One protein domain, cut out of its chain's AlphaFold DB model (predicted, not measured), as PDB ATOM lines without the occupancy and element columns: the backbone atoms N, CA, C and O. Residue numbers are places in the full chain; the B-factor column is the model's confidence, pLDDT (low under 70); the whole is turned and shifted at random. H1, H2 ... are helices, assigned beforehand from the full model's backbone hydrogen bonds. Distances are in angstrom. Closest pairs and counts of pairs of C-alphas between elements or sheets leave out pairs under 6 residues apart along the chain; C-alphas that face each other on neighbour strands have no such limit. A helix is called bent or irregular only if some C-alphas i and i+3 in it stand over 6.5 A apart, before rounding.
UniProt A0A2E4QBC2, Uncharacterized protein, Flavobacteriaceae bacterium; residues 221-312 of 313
ATOM      1  N   PHE A 221     -45.032 107.285  52.813       95.44
ATOM      2  CA  PHE A 221     -44.553 108.614  53.216       95.44
ATOM      3  C   PHE A 221     -43.799 108.590  54.552       95.44
ATOM      4  O   PHE A 221     -42.815 109.310  54.718       95.44
ATOM      5  N   GLY A 222     -44.207 107.728  55.491       94.88
ATOM      6  CA  GLY A 222     -43.440 107.487  56.717       94.88
ATOM      7  C   GLY A 222     -42.084 106.827  56.439       94.88
ATOM      8  O   GLY A 222     -41.073 107.175  57.056       94.88
ATOM      9  N   LEU A 223     -42.036 105.902  55.478       95.38
ATOM     10  CA  LEU A 223     -40.806 105.250  55.042       95.38
ATOM     11  C   LEU A 223     -39.859 106.236  54.352       95.38
ATOM     12  O   LEU A 223     -38.663 106.162  54.605       95.38
ATOM     13  N   ILE A 224     -40.355 107.178  53.545       97.44
ATOM     14  CA  ILE A 224     -39.521 108.232  52.939       97.44
ATOM     15  C   ILE A 224     -38.788 109.032  54.022       97.44
ATOM     16  O   ILE A 224     -37.575 109.247  53.935       97.44
ATOM     17  N   GLU A 225     -39.496 109.432  55.077       97.19
ATOM     18  CA  GLU A 225     -38.890 110.136  56.208       97.19
ATOM     19  C   GLU A 225     -37.863 109.252  56.930       97.19
ATOM     20  O   GLU A 225     -36.712 109.649  57.108       97.19
ATOM     21  N   THR A 226     -38.229 108.004  57.236       97.38
ATOM     22  CA  THR A 226     -37.336 107.006  57.853       97.38
ATOM     23  C   THR A 226     -36.061 106.776  57.033       97.38
ATOM     24  O   THR A 226     -34.957 106.747  57.575       97.38
ATOM     25  N   GLN A 227     -36.196 106.643  55.715       97.69
ATOM     26  CA  GLN A 227     -35.093 106.432  54.787       97.69
ATOM     27  C   GLN A 227     -34.186 107.659  54.709       97.69
ATOM     28  O   GLN A 227     -32.975 107.508  54.561       97.69
ATOM     29  N   THR A 228     -34.748 108.861  54.846       98.31
ATOM     30  CA  THR A 228     -33.959 110.095  54.887       98.31
ATOM     31  C   THR A 228     -33.033 110.095  56.105       98.31
ATOM     32  O   THR A 228     -31.838 110.337  55.944       98.31
ATOM     33  N   TYR A 229     -33.532 109.707  57.288       98.31
ATOM     34  CA  TYR A 229     -32.685 109.500  58.472       98.31
ATOM     35  C   TYR A 229     -31.598 108.450  58.224       98.31
ATOM     36  O   TYR A 229     -30.424 108.731  58.454       98.31
ATOM     37  N   LEU A 230     -31.963 107.268  57.708       98.19
ATOM     38  CA  LEU A 230     -31.012 106.183  57.424       98.19
ATOM     39  C   LEU A 230     -29.882 106.618  56.481       98.19
ATOM     40  O   LEU A 230     -28.725 106.274  56.706       98.19
ATOM     41  N   THR A 231     -30.200 107.405  55.451       97.88
ATOM     42  CA  THR A 231     -29.201 107.946  54.524       97.88
ATOM     43  C   THR A 231     -28.228 108.887  55.234       97.88
ATOM     44  O   THR A 231     -27.021 108.767  55.029       97.88
ATOM     45  N   GLN A 232     -28.724 109.785  56.093       97.75
ATOM     46  CA  GLN A 232     -27.872 110.744  56.809       97.75
ATOM     47  C   GLN A 232     -26.994 110.083  57.880       97.75
ATOM     48  O   GLN A 232     -25.870 110.521  58.116       97.75
ATOM     49  N   ILE A 233     -27.460 108.995  58.500       97.31
ATOM     50  CA  ILE A 233     -26.707 108.283  59.545       97.31
ATOM     51  C   ILE A 233     -25.902 107.088  59.023       97.31
ATOM     52  O   ILE A 233     -25.324 106.357  59.821       97.31
ATOM     53  N   LYS A 234     -25.823 106.879  57.702       93.69
ATOM     54  CA  LYS A 234     -25.183 105.696  57.095       93.69
ATOM     55  C   LYS A 234     -23.754 105.436  57.597       93.69
ATOM     56  O   LYS A 234     -23.360 104.284  57.736       93.69
ATOM     57  N   ASN A 235     -23.000 106.497  57.892       94.38
ATOM     58  CA  ASN A 235     -21.621 106.422  58.396       94.38
ATOM     59  C   ASN A 235     -21.513 106.693  59.913       94.38
ATOM     60  O   ASN A 235     -20.425 106.944  60.428       94.38
ATOM     61  N   ARG A 236     -22.641 106.688  60.634       96.94
ATOM     62  CA  ARG A 236     -22.767 106.989  62.067       96.94
ATOM     63  C   ARG A 236     -23.335 105.778  62.801       96.94
ATOM     64  O   ARG A 236     -24.525 105.715  63.107       96.94
ATOM     65  N   ASN A 237     -22.467 104.800  63.066       96.81
ATOM     66  CA  ASN A 237     -22.838 103.537  63.718       96.81
ATOM     67  C   ASN A 237     -23.489 103.736  65.094       96.81
ATOM     68  O   ASN A 237     -24.333 102.934  65.487       96.81
ATOM     69  N   ASP A 238     -23.108 104.791  65.814       97.69
ATOM     70  CA  ASP A 238     -23.715 105.192  67.081       97.69
ATOM     71  C   ASP A 238     -25.210 105.506  66.906       97.69
ATOM     72  O   ASP A 238     -26.056 104.893  67.557       97.69
ATOM     73  N   LEU A 239     -25.543 106.378  65.951       98.38
ATOM     74  CA  LEU A 239     -26.925 106.780  65.684       98.38
ATOM     75  C   LEU A 239     -27.742 105.651  65.052       98.38
ATOM     76  O   LEU A 239     -28.906 105.470  65.400       98.38
ATOM     77  N   PHE A 240     -27.145 104.874  64.142       98.56
ATOM     78  CA  PHE A 240     -27.823 103.739  63.515       98.56
ATOM     79  C   PHE A 240     -28.234 102.681  64.543       98.56
ATOM     80  O   PHE A 240     -29.385 102.243  64.547       98.56
ATOM     81  N   ASN A 241     -27.316 102.286  65.435       98.25
ATOM     82  CA  ASN A 241     -27.628 101.304  66.472       98.25
ATOM     83  C   ASN A 241     -28.667 101.845  67.453       98.25
ATOM     84  O   ASN A 241     -29.613 101.123  67.758       98.25
ATOM     85  N   ARG A 242     -28.564 103.118  67.860       98.44
ATOM     86  CA  ARG A 242     -29.561 103.723  68.746       98.44
ATOM     87  C   ARG A 242     -30.948 103.790  68.105       98.44
ATOM     88  O   ARG A 242     -31.943 103.480  68.754       98.44
ATOM     89  N   TYR A 243     -31.035 104.133  66.819       98.44
ATOM     90  CA  TYR A 243     -32.313 104.133  66.104       98.44
ATOM     91  C   TYR A 243     -32.911 102.724  66.033       98.44
ATOM     92  O   TYR A 243     -34.101 102.531  66.296       98.44
ATOM     93  N   TRP A 244     -32.084 101.723  65.730       98.44
ATOM     94  CA  TRP A 244     -32.513 100.330  65.750       98.44
ATOM     95  C   TRP A 244     -33.024  99.894  67.132       98.44
ATOM     96  O   TRP A 244     -34.089  99.285  67.189       98.44
ATOM     97  N   GLU A 245     -32.325 100.229  68.220       98.44
ATOM     98  CA  GLU A 245     -32.742  99.915  69.597       98.44
ATOM     99  C   GLU A 245     -34.121 100.496  69.911       98.44
ATOM    100  O   GLU A 245     -35.032  99.754  70.272       98.44
ATOM    101  N   LEU A 246     -34.322 101.795  69.661       98.31
ATOM    102  CA  LEU A 246     -35.616 102.450  69.882       98.31
ATOM    103  C   LEU A 246     -36.740 101.781  69.075       98.31
ATOM    104  O   LEU A 246     -37.839 101.544  69.580       98.31
ATOM    105  N   CYS A 247     -36.466 101.422  67.819       97.94
ATOM    106  CA  CYS A 247     -37.422 100.697  66.985       97.94
ATOM    107  C   CYS A 247     -37.723  99.302  67.554       97.94
ATOM    108  O   CYS A 247     -38.887  98.898  67.630       97.94
ATOM    109  N   TYR A 248     -36.689  98.566  67.960       98.00
ATOM    110  CA  TYR A 248     -36.799  97.215  68.493       98.00
ATOM    111  C   TYR A 248     -37.604  97.179  69.796       98.00
ATOM    112  O   TYR A 248     -38.472  96.309  69.959       98.00
ATOM    113  N   ASP A 249     -37.360  98.140  70.684       97.75
ATOM    114  CA  ASP A 249     -38.008  98.266  71.988       97.75
ATOM    115  C   ASP A 249     -39.454  98.739  71.876       97.75
ATOM    116  O   ASP A 249     -40.300  98.284  72.644       97.75
ATOM    117  N   SER A 250     -39.785  99.534  70.852       95.69
ATOM    118  CA  SER A 250     -41.162  99.984  70.607       95.69
ATOM    119  C   SER A 250     -42.161  98.845  70.364       95.69
ATOM    120  O   SER A 250     -43.367  99.041  70.491       95.69
ATOM    121  N   LYS A 251     -41.678  97.670  69.924       95.88
ATOM    122  CA  LYS A 251     -42.480  96.511  69.475       95.88
ATOM    123  C   LYS A 251     -43.477  96.804  68.344       95.88
ATOM    124  O   LYS A 251     -44.212  95.908  67.929       95.88
ATOM    125  N   LYS A 252     -43.455  98.005  67.753       92.50
ATOM    126  CA  LYS A 252     -44.379  98.413  66.681       92.50
ATOM    127  C   LYS A 252     -44.139  97.675  65.357       92.50
ATOM    128  O   LYS A 252     -44.984  97.743  64.474       92.50
ATOM    129  N   TRP A 253     -43.030  96.943  65.225       93.00
ATOM    130  CA  TRP A 253     -42.699  96.104  64.069       93.00
ATOM    131  C   TRP A 253     -43.355  94.714  64.084       93.00
ATOM    132  O   TRP A 253     -43.517  94.136  63.016       93.00
ATOM    133  N   ILE A 254     -43.761  94.184  65.248       92.50
ATOM    134  CA  ILE A 254     -44.147  92.763  65.411       92.50
ATOM    135  C   ILE A 254     -45.252  92.330  64.437       92.50
ATOM    136  O   ILE A 254     -45.193  91.242  63.880       92.50
ATOM    137  N   LYS A 255     -46.261  93.180  64.211       87.31
ATOM    138  CA  LYS A 255     -47.392  92.864  63.321       87.31
ATOM    139  C   LYS A 255     -47.020  92.895  61.830       87.31
ATOM    140  O   LYS A 255     -47.737  92.332  61.011       87.31
ATOM    141  N   TRP A 256     -45.943  93.590  61.472       87.38
ATOM    142  CA  TRP A 256     -45.611  93.921  60.084       87.38
ATOM    143  C   TRP A 256     -44.550  93.015  59.467       87.38
ATOM    144  O   TRP A 256     -44.193  93.227  58.310       87.38
ATOM    145  N   VAL A 257     -44.037  92.050  60.229       87.75
ATOM    146  CA  VAL A 257     -42.971  91.142  59.806       87.75
ATOM    147  C   VAL A 257     -43.471  89.708  59.664       87.75
ATOM    148  O   VAL A 257     -44.462  89.305  60.273       87.75
ATOM    149  N   GLU A 258     -42.749  88.929  58.867       87.94
ATOM    150  CA  GLU A 258     -42.959  87.489  58.726       87.94
ATOM    151  C   GLU A 258     -42.422  86.725  59.949       87.94
ATOM    152  O   GLU A 258     -41.653  87.255  60.754       87.94
ATOM    153  N   LYS A 259     -42.850  85.466  60.118       88.62
ATOM    154  CA  LYS A 259     -42.510  84.652  61.303       88.62
ATOM    155  C   LYS A 259     -41.013  84.365  61.440       88.62
ATOM    156  O   LYS A 259     -40.554  84.095  62.545       88.62
ATOM    157  N   ASP A 260     -40.284  84.373  60.335       92.38
ATOM    158  CA  ASP A 260     -38.851  84.097  60.236       92.38
ATOM    159  C   ASP A 260     -37.985  85.368  60.255       92.38
ATOM    160  O   ASP A 260     -36.762  85.279  60.147       92.38
ATOM    161  N   PHE A 261     -38.590  86.547  60.427       94.19
ATOM    162  CA  PHE A 261     -37.861  87.805  60.526       94.19
ATOM    163  C   PHE A 261     -36.965  87.840  61.771       94.19
ATOM    164  O   PHE A 261     -37.443  87.741  62.902       94.19
ATOM    165  N   ASP A 262     -35.662  88.052  61.572       95.81
ATOM    166  CA  ASP A 262     -34.677  88.178  62.647       95.81
ATOM    167  C   ASP A 262     -34.386  89.667  62.923       95.81
ATOM    168  O   ASP A 262     -33.615  90.298  62.190       95.81
ATOM    169  N   PRO A 263     -34.959  90.262  63.986       95.50
ATOM    170  CA  PRO A 263     -34.814  91.688  64.267       95.50
ATOM    171  C   PRO A 263     -33.391  92.099  64.667       95.50
ATOM    172  O   PRO A 263     -33.077  93.289  64.609       95.50
ATOM    173  N   ILE A 264     -32.537  91.152  65.071       96.00
ATOM    174  CA  ILE A 264     -31.145  91.414  65.454       96.00
ATOM    175  C   ILE A 264     -30.252  91.439  64.213       96.00
ATOM    176  O   ILE A 264     -29.373  92.296  64.102       96.00
ATOM    177  N   LYS A 265     -30.491  90.529  63.259       96.62
ATOM    178  CA  LYS A 265     -29.734  90.466  61.998       96.62
ATOM    179  C   LYS A 265     -30.243  91.451  60.948       96.62
ATOM    180  O   LYS A 265     -29.456  91.952  60.153       96.62
ATOM    181  N   GLN A 266     -31.537  91.767  60.949       96.50
ATOM    182  CA  GLN A 266     -32.196  92.597  59.932       96.50
ATOM    183  C   GLN A 266     -32.490  94.019  60.439       96.50
ATOM    184  O   GLN A 266     -33.583  94.551  60.240       96.50
ATOM    185  N   LYS A 267     -31.502  94.653  61.089       97.44
ATOM    186  CA  LYS A 267     -31.664  95.951  61.772       97.44
ATOM    187  C   LYS A 267     -32.238  97.056  60.885       97.44
ATOM    188  O   LYS A 267     -33.203  97.716  61.263       97.44
ATOM    189  N   GLU A 268     -31.667  97.245  59.696       97.12
ATOM    190  CA  GLU A 268     -32.117  98.288  58.766       97.12
ATOM    191  C   GLU A 268     -33.554  98.033  58.292       97.12
ATOM    192  O   GLU A 268     -34.362  98.960  58.247       97.12
ATOM    193  N   SER A 269     -33.902  96.777  57.994       95.81
ATOM    194  CA  SER A 269     -35.269  96.398  57.619       95.81
ATOM    195  C   SER A 269     -36.258  96.668  58.750       95.81
ATOM    196  O   SER A 269     -37.339  97.189  58.494       95.81
ATOM    197  N   LEU A 270     -35.882  96.388  60.002       96.56
ATOM    198  CA  LEU A 270     -36.710  96.696  61.168       96.56
ATOM    199  C   LEU A 270     -36.962  98.207  61.290       96.56
ATOM    200  O   LEU A 270     -38.113  98.619  61.449       96.56
ATOM    201  N   ILE A 271     -35.920  99.034  61.133       97.69
ATOM    202  CA  ILE A 271     -36.068 100.498  61.107       97.69
ATOM    203  C   ILE A 271     -37.005 100.913  59.967       97.69
ATOM    204  O   ILE A 271     -37.952 101.655  60.199       97.69
ATOM    205  N   LYS A 272     -36.818 100.403  58.746       95.94
ATOM    206  CA  LYS A 272     -37.686 100.721  57.596       95.94
ATOM    207  C   LYS A 272     -39.156 100.370  57.838       95.94
ATOM    208  O   LYS A 272     -40.043 101.064  57.353       95.94
ATOM    209  N   ILE A 273     -39.434  99.307  58.581       92.62
ATOM    210  CA  ILE A 273     -40.801  98.863  58.866       92.62
ATOM    211  C   ILE A 273     -41.487  99.761  59.898       92.62
ATOM    212  O   ILE A 273     -42.683 100.025  59.772       92.62
ATOM    213  N   CYS A 274     -40.766 100.236  60.920       94.44
ATOM    214  CA  CYS A 274     -41.413 100.863  62.076       94.44
ATOM    215  C   CYS A 274     -40.828 102.196  62.566       94.44
ATOM    216  O   CYS A 274     -41.416 102.814  63.452       94.44
ATOM    217  N   GLY A 275     -39.733 102.688  61.988       96.00
ATOM    218  CA  GLY A 275     -39.063 103.915  62.432       96.00
ATOM    219  C   GLY A 275     -39.992 105.129  62.437       96.00
ATOM    220  O   GLY A 275     -40.014 105.909  63.385       96.00
ATOM    221  N   HIS A 276     -40.884 105.205  61.449       94.56
ATOM    222  CA  HIS A 276     -41.885 106.263  61.338       94.56
ATOM    223  C   HIS A 276     -42.890 106.335  62.502       94.56
ATOM    224  O   HIS A 276     -43.580 107.345  62.644       94.56
ATOM    225  N   TYR A 277     -43.000 105.298  63.337       94.31
ATOM    226  CA  TYR A 277     -43.884 105.320  64.499       94.31
ATOM    227  C   TYR A 277     -43.268 105.960  65.749       94.31
ATOM    228  O   TYR A 277     -44.019 106.213  66.692       94.31
ATOM    229  N   ILE A 278     -41.948 106.156  65.795       95.00
ATOM    230  CA  ILE A 278     -41.232 106.680  66.974       95.00
ATOM    231  C   ILE A 278     -40.655 108.083  66.745       95.00
ATOM    232  O   ILE A 278     -40.004 108.644  67.615       95.00
ATOM    233  N   LEU A 279     -40.907 108.689  65.581       94.44
ATOM    234  CA  LEU A 279     -40.323 109.986  65.206       94.44
ATOM    235  C   LEU A 279     -40.746 111.153  66.111       94.44
ATOM    236  O   LEU A 279     -40.142 112.222  66.059       94.44
ATOM    237  N   SER A 280     -41.821 110.974  66.881       92.88
ATOM    238  CA  SER A 280     -42.331 111.958  67.845       92.88
ATOM    239  C   SER A 280     -41.921 111.652  69.288       92.88
ATOM    240  O   SER A 280     -42.265 112.426  70.179       92.88
ATOM    241  N   ASP A 281     -41.211 110.546  69.526       94.62
ATOM    242  CA  ASP A 281     -40.771 110.152  70.860       94.62
ATOM    243  C   ASP A 281     -39.584 111.032  71.280       94.62
ATOM    244  O   ASP A 281     -38.691 111.319  70.477       94.62
ATOM    245  N   ASN A 282     -39.564 111.464  72.546       95.62
ATOM    246  CA  ASN A 282     -38.536 112.383  73.045       95.62
ATOM    247  C   ASN A 282     -37.124 111.809  72.875       95.62
ATOM    248  O   ASN A 282     -36.241 112.522  72.406       95.62
ATOM    249  N   ASP A 283     -36.929 110.522  73.164       97.31
ATOM    250  CA  ASP A 283     -35.632 109.855  73.012       97.31
ATOM    251  C   ASP A 283     -35.153 109.898  71.554       97.31
ATOM    252  O   ASP A 283     -34.004 110.239  71.277       97.31
ATOM    253  N   PHE A 284     -36.046 109.655  70.586       97.50
ATOM    254  CA  PHE A 284     -35.701 109.783  69.168       97.50
ATOM    255  C   PHE A 284     -35.313 111.226  68.813       97.50
ATOM    256  O   PHE A 284     -34.325 111.464  68.110       97.50
ATOM    257  N   ILE A 285     -36.081 112.205  69.299       96.94
ATOM    258  CA  ILE A 285     -35.844 113.621  69.014       96.94
ATOM    259  C   ILE A 285     -34.485 114.074  69.571       96.94
ATOM    260  O   ILE A 285     -33.694 114.683  68.843       96.94
ATOM    261  N   GLU A 286     -34.208 113.778  70.839       98.06
ATOM    262  CA  GLU A 286     -33.011 114.241  71.545       98.06
ATOM    263  C   GLU A 286     -31.742 113.501  71.111       98.06
ATOM    264  O   GLU A 286     -30.680 114.114  70.944       98.06
ATOM    265  N   GLU A 287     -31.843 112.190  70.901       98.00
ATOM    266  CA  GLU A 287     -30.673 111.341  70.692       98.00
ATOM    267  C   GLU A 287     -30.327 111.144  69.215       98.00
ATOM    268  O   GLU A 287     -29.162 110.912  68.896       98.00
ATOM    269  N   ILE A 288     -31.300 111.283  68.304       98.25
ATOM    270  CA  ILE A 288     -31.096 111.066  66.864       98.25
ATOM    271  C   ILE A 288     -31.380 112.339  66.077       98.25
ATOM    272  O   ILE A 288     -30.466 112.879  65.451       98.25
ATOM    273  N   LYS A 289     -32.621 112.849  66.103       97.69
ATOM    274  CA  LYS A 289     -33.037 113.946  65.212       97.69
ATOM    275  C   LYS A 289     -32.159 115.185  65.374       97.69
ATOM    276  O   LYS A 289     -31.647 115.699  64.384       97.69
ATOM    277  N   LYS A 290     -31.930 115.643  66.610       97.62
ATOM    278  CA  LYS A 290     -31.102 116.830  66.903       97.62
ATOM    279  C   LYS A 290     -29.622 116.677  66.534       97.62
ATOM    280  O   LYS A 290     -28.894 117.666  66.556       97.62
ATOM    281  N   LYS A 291     -29.152 115.464  66.227       97.50
ATOM    282  CA  LYS A 291     -27.759 115.193  65.835       97.50
ATOM    283  C   LYS A 291     -27.525 115.318  64.330       97.50
ATOM    284  O   LYS A 291     -26.394 115.123  63.887       97.50
ATOM    285  N   ILE A 292     -28.572 115.611  63.559       96.94
ATOM    286  CA  ILE A 292     -28.533 115.706  62.103       96.94
ATOM    287  C   ILE A 292     -29.005 117.104  61.705       96.94
ATOM    288  O   ILE A 292     -30.146 117.490  61.964       96.94
ATOM    289  N   GLU A 293     -28.115 117.869  61.086       95.25
ATOM    290  CA  GLU A 293     -28.411 119.219  60.615       95.25
ATOM    291  C   GLU A 293     -29.378 119.193  59.419       95.25
ATOM    292  O   GLU A 293     -29.310 118.299  58.577       95.25
ATOM    293  N   ASP A 294     -30.307 120.153  59.377       95.44
ATOM    294  CA  ASP A 294     -31.309 120.348  58.310       95.44
ATOM    295  C   ASP A 294     -32.100 119.090  57.878       95.44
ATOM    296  O   ASP A 294     -32.597 118.967  56.755       95.44
ATOM    297  N   ILE A 295     -32.276 118.129  58.788       97.75
ATOM    298  CA  ILE A 295     -32.962 116.873  58.466       97.75
ATOM    299  C   ILE A 295     -34.411 117.098  58.002       97.75
ATOM    300  O   ILE A 295     -34.863 116.470  57.046       97.75
ATOM    301  N   ASP A 296     -35.122 118.053  58.608       97.81
ATOM    302  CA  ASP A 296     -36.497 118.393  58.225       97.81
ATOM    303  C   ASP A 296     -36.568 118.989  56.804       97.81
ATOM    304  O   ASP A 296     -37.519 118.712  56.069       97.81
ATOM    305  N   GLY A 297     -35.573 119.781  56.381       98.19
ATOM    306  CA  GLY A 297     -35.482 120.319  55.019       98.19
ATOM    307  C   GLY A 297     -35.345 119.213  53.970       98.19
ATOM    308  O   GLY A 297     -36.091 119.181  52.982       98.19
ATOM    309  N   LEU A 298     -34.460 118.250  54.231       98.12
ATOM    310  CA  LEU A 298     -34.245 117.084  53.371       98.12
ATOM    311  C   LEU A 298     -35.484 116.185  53.290       98.12
ATOM    312  O   LEU A 298     -35.896 115.794  52.194       98.12
ATOM    313  N   ILE A 299     -36.118 115.900  54.431       98.38
ATOM    314  CA  ILE A 299     -37.348 115.097  54.491       98.38
ATOM    315  C   ILE A 299     -38.442 115.753  53.644       98.38
ATOM    316  O   ILE A 299     -39.051 115.092  52.801       98.38
ATOM    317  N   LYS A 300     -38.666 117.061  53.823       98.50
ATOM    318  CA  LYS A 300     -39.700 117.789  53.078       98.50
ATOM    319  C   LYS A 300     -39.453 117.767  51.571       98.50
ATOM    320  O   LYS A 300     -40.412 117.618  50.812       98.50
ATOM    321  N   THR A 301     -38.194 117.868  51.139       98.00
ATOM    322  CA  THR A 301     -37.800 117.733  49.727       98.00
ATOM    323  C   THR A 301     -38.142 116.344  49.185       98.00
ATOM    324  O   THR A 301     -38.811 116.238  48.157       98.00
ATOM    325  N   ASN A 302     -37.776 115.276  49.898       98.19
ATOM    326  CA  ASN A 302     -38.049 113.903  49.462       98.19
ATOM    327  C   ASN A 302     -39.554 113.592  49.395       98.19
ATOM    328  O   ASN A 302     -40.014 112.972  48.436       98.19
ATOM    329  N   ILE A 303     -40.335 114.077  50.364       97.88
ATOM    330  CA  ILE A 303     -41.802 113.968  50.350       97.88
ATOM    331  C   ILE A 303     -42.388 114.722  49.153       97.88
ATOM    332  O   ILE A 303     -43.238 114.186  48.445       97.88
ATOM    333  N   THR A 304     -41.918 115.945  48.893       97.44
ATOM    334  CA  THR A 304     -42.395 116.759  47.763       97.44
ATOM    335  C   THR A 304     -42.085 116.085  46.427       97.44
ATOM    336  O   THR A 304     -42.947 116.041  45.555       97.44
ATOM    337  N   ASN A 305     -40.903 115.482  46.281       96.88
ATOM    338  CA  ASN A 305     -40.541 114.726  45.081       96.88
ATOM    339  C   ASN A 305     -41.503 113.559  44.821       96.88
ATOM    340  O   ASN A 305     -41.916 113.365  43.678       96.88
ATOM    341  N   LYS A 306     -41.904 112.825  45.870       96.56
ATOM    342  CA  LYS A 306     -42.911 111.759  45.754       96.56
ATOM    343  C   LYS A 306     -44.301 112.304  45.410       96.56
ATOM    344  O   LYS A 306     -45.001 111.725  44.589       96.56
ATOM    345  N   LEU A 307     -44.714 113.422  46.008       96.31
ATOM    346  CA  LEU A 307     -45.984 114.067  45.653       96.31
ATOM    347  C   LEU A 307     -45.999 114.479  44.178       96.31
ATOM    348  O   LEU A 307     -46.982 114.230  43.486       96.31
ATOM    349  N   ILE A 308     -44.900 115.049  43.681       95.38
ATOM    350  CA  ILE A 308     -44.752 115.413  42.272       95.38
ATOM    351  C   ILE A 308     -44.822 114.170  41.379       95.38
ATOM    352  O   ILE A 308     -45.535 114.213  40.383       95.38
ATOM    353  N   SER A 309     -44.119 113.078  41.704       94.56
ATOM    354  CA  SER A 309     -44.118 111.873  40.857       94.56
ATOM    355  C   SER A 309     -45.518 111.278  40.694       94.56
ATOM    356  O   SER A 309     -45.935 111.013  39.569       94.56
ATOM    357  N   LEU A 310     -46.297 111.224  41.780       93.75
ATOM    358  CA  LEU A 310     -47.688 110.754  41.775       93.75
ATOM    359  C   LEU A 310     -48.647 111.608  40.925       93.75
ATOM    360  O   LEU A 310     -49.697 111.110  40.532       93.75
ATOM    361  N   HIS A 311     -48.308 112.873  40.652       91.12
ATOM    362  CA  HIS A 311     -49.148 113.811  39.891       91.12
ATOM    363  C   HIS A 311     -48.547 114.201  38.531       91.12
ATOM    364  O   HIS A 311     -49.058 115.099  37.863       91.12
ATOM    365  N   ARG A 312     -47.449 113.562  38.108       85.00
ATOM    366  CA  ARG A 312     -46.929 113.723  36.747       85.00
ATOM    367  C   ARG A 312     -47.791 112.914  35.787       85.00
ATOM    368  O   ARG A 312     -47.990 111.722  36.017       85.00
TER     369      ARG A 312
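Overview. This is residues 221 to 312 of the 313 residues of an uncharacterized protein of Flavobacteriaceae bacterium (UniProt A0A2E4QBC2). Five helices pack together, mostly crossed: H1 and H3 make the middle, H5 packs on H1 at one side, H2 packs on H3 at the other, and short H4 packs on H2. H5 makes one end of the longest axis, and the long link of residues 250 to 266, which has no named element, makes the other. The printed part has 92 residues with five named helices, H1 to H5 in that order along the chain, and no named strand; the class is all helix, with 58 of the residues in named elements. The whole is compact, with a radius of gyration of the C-alphas of 13.5 A and spans of 39 by 29 by 23 A.

Along the chain. H1 is residues 221 to 232, 17.2 A from first to last C-alpha, and begins with C-alpha 221 at (-44.553, 108.614, 53.216). H2 is residues 237 to 249, 18.1 A long. H3 is residues 267 to 277, 15.6 A long, with C-alpha 267 at (-31.664, 95.951, 61.772); it is irregular, with C-alphas 273 and 276 standing 7.9 A apart. H4 is residues 282 to 287, 8.3 A long. H5, the longest helix, is residues 295 to 310, 23.1 A long, and ends with C-alpha 310 at (-47.688, 110.754, 41.775).

Arrangement. H1 touches H3 with residues 222 to 227 alone, at a steep tilt of 51 degrees, opposite ways; their closest C-alphas are those of Gly 222 and His 276, 5.0 A apart. H1 also touches H5, at a steep tilt of 47 degrees, opposite ways, and the closest C-alphas are those of Glu 225 and Ile 299, 5.5 A apart. H2 touches H3 with residues 243 to 248 alone, at a steep tilt of 63 degrees, the same way; the C-alphas of Cys 247 and Gly 275 come closest, at 5.8 A. H2 touches H4 at a shallow tilt of 18 degrees, opposite ways, with the C-alphas of Tyr 243 and Phe 284 closest at 7.3 A. H1 and H2 are close but not clearly touching; their closest C-alphas, those of Leu 230 and Phe 240, are 7.3 A apart. H5 is apart from H2, H3 and H4. In H1, H2, H4 and H5 every O i to N i+4 pair is within hydrogen-bond range; in H3 it is 5 of 7.

Size, cuts and confidence. The two C-alphas farthest apart are those of Ile 264 and Arg 312, at 39.6 A. The printed part has no cut. The link from H2 to H3 is long, with 17 residues; those from H1 to H2 and from H3 to H4 are tight, and that from H4 to H5 is short. The mean pLDDT of the printed part is 95.9, and no printed residue is under 70.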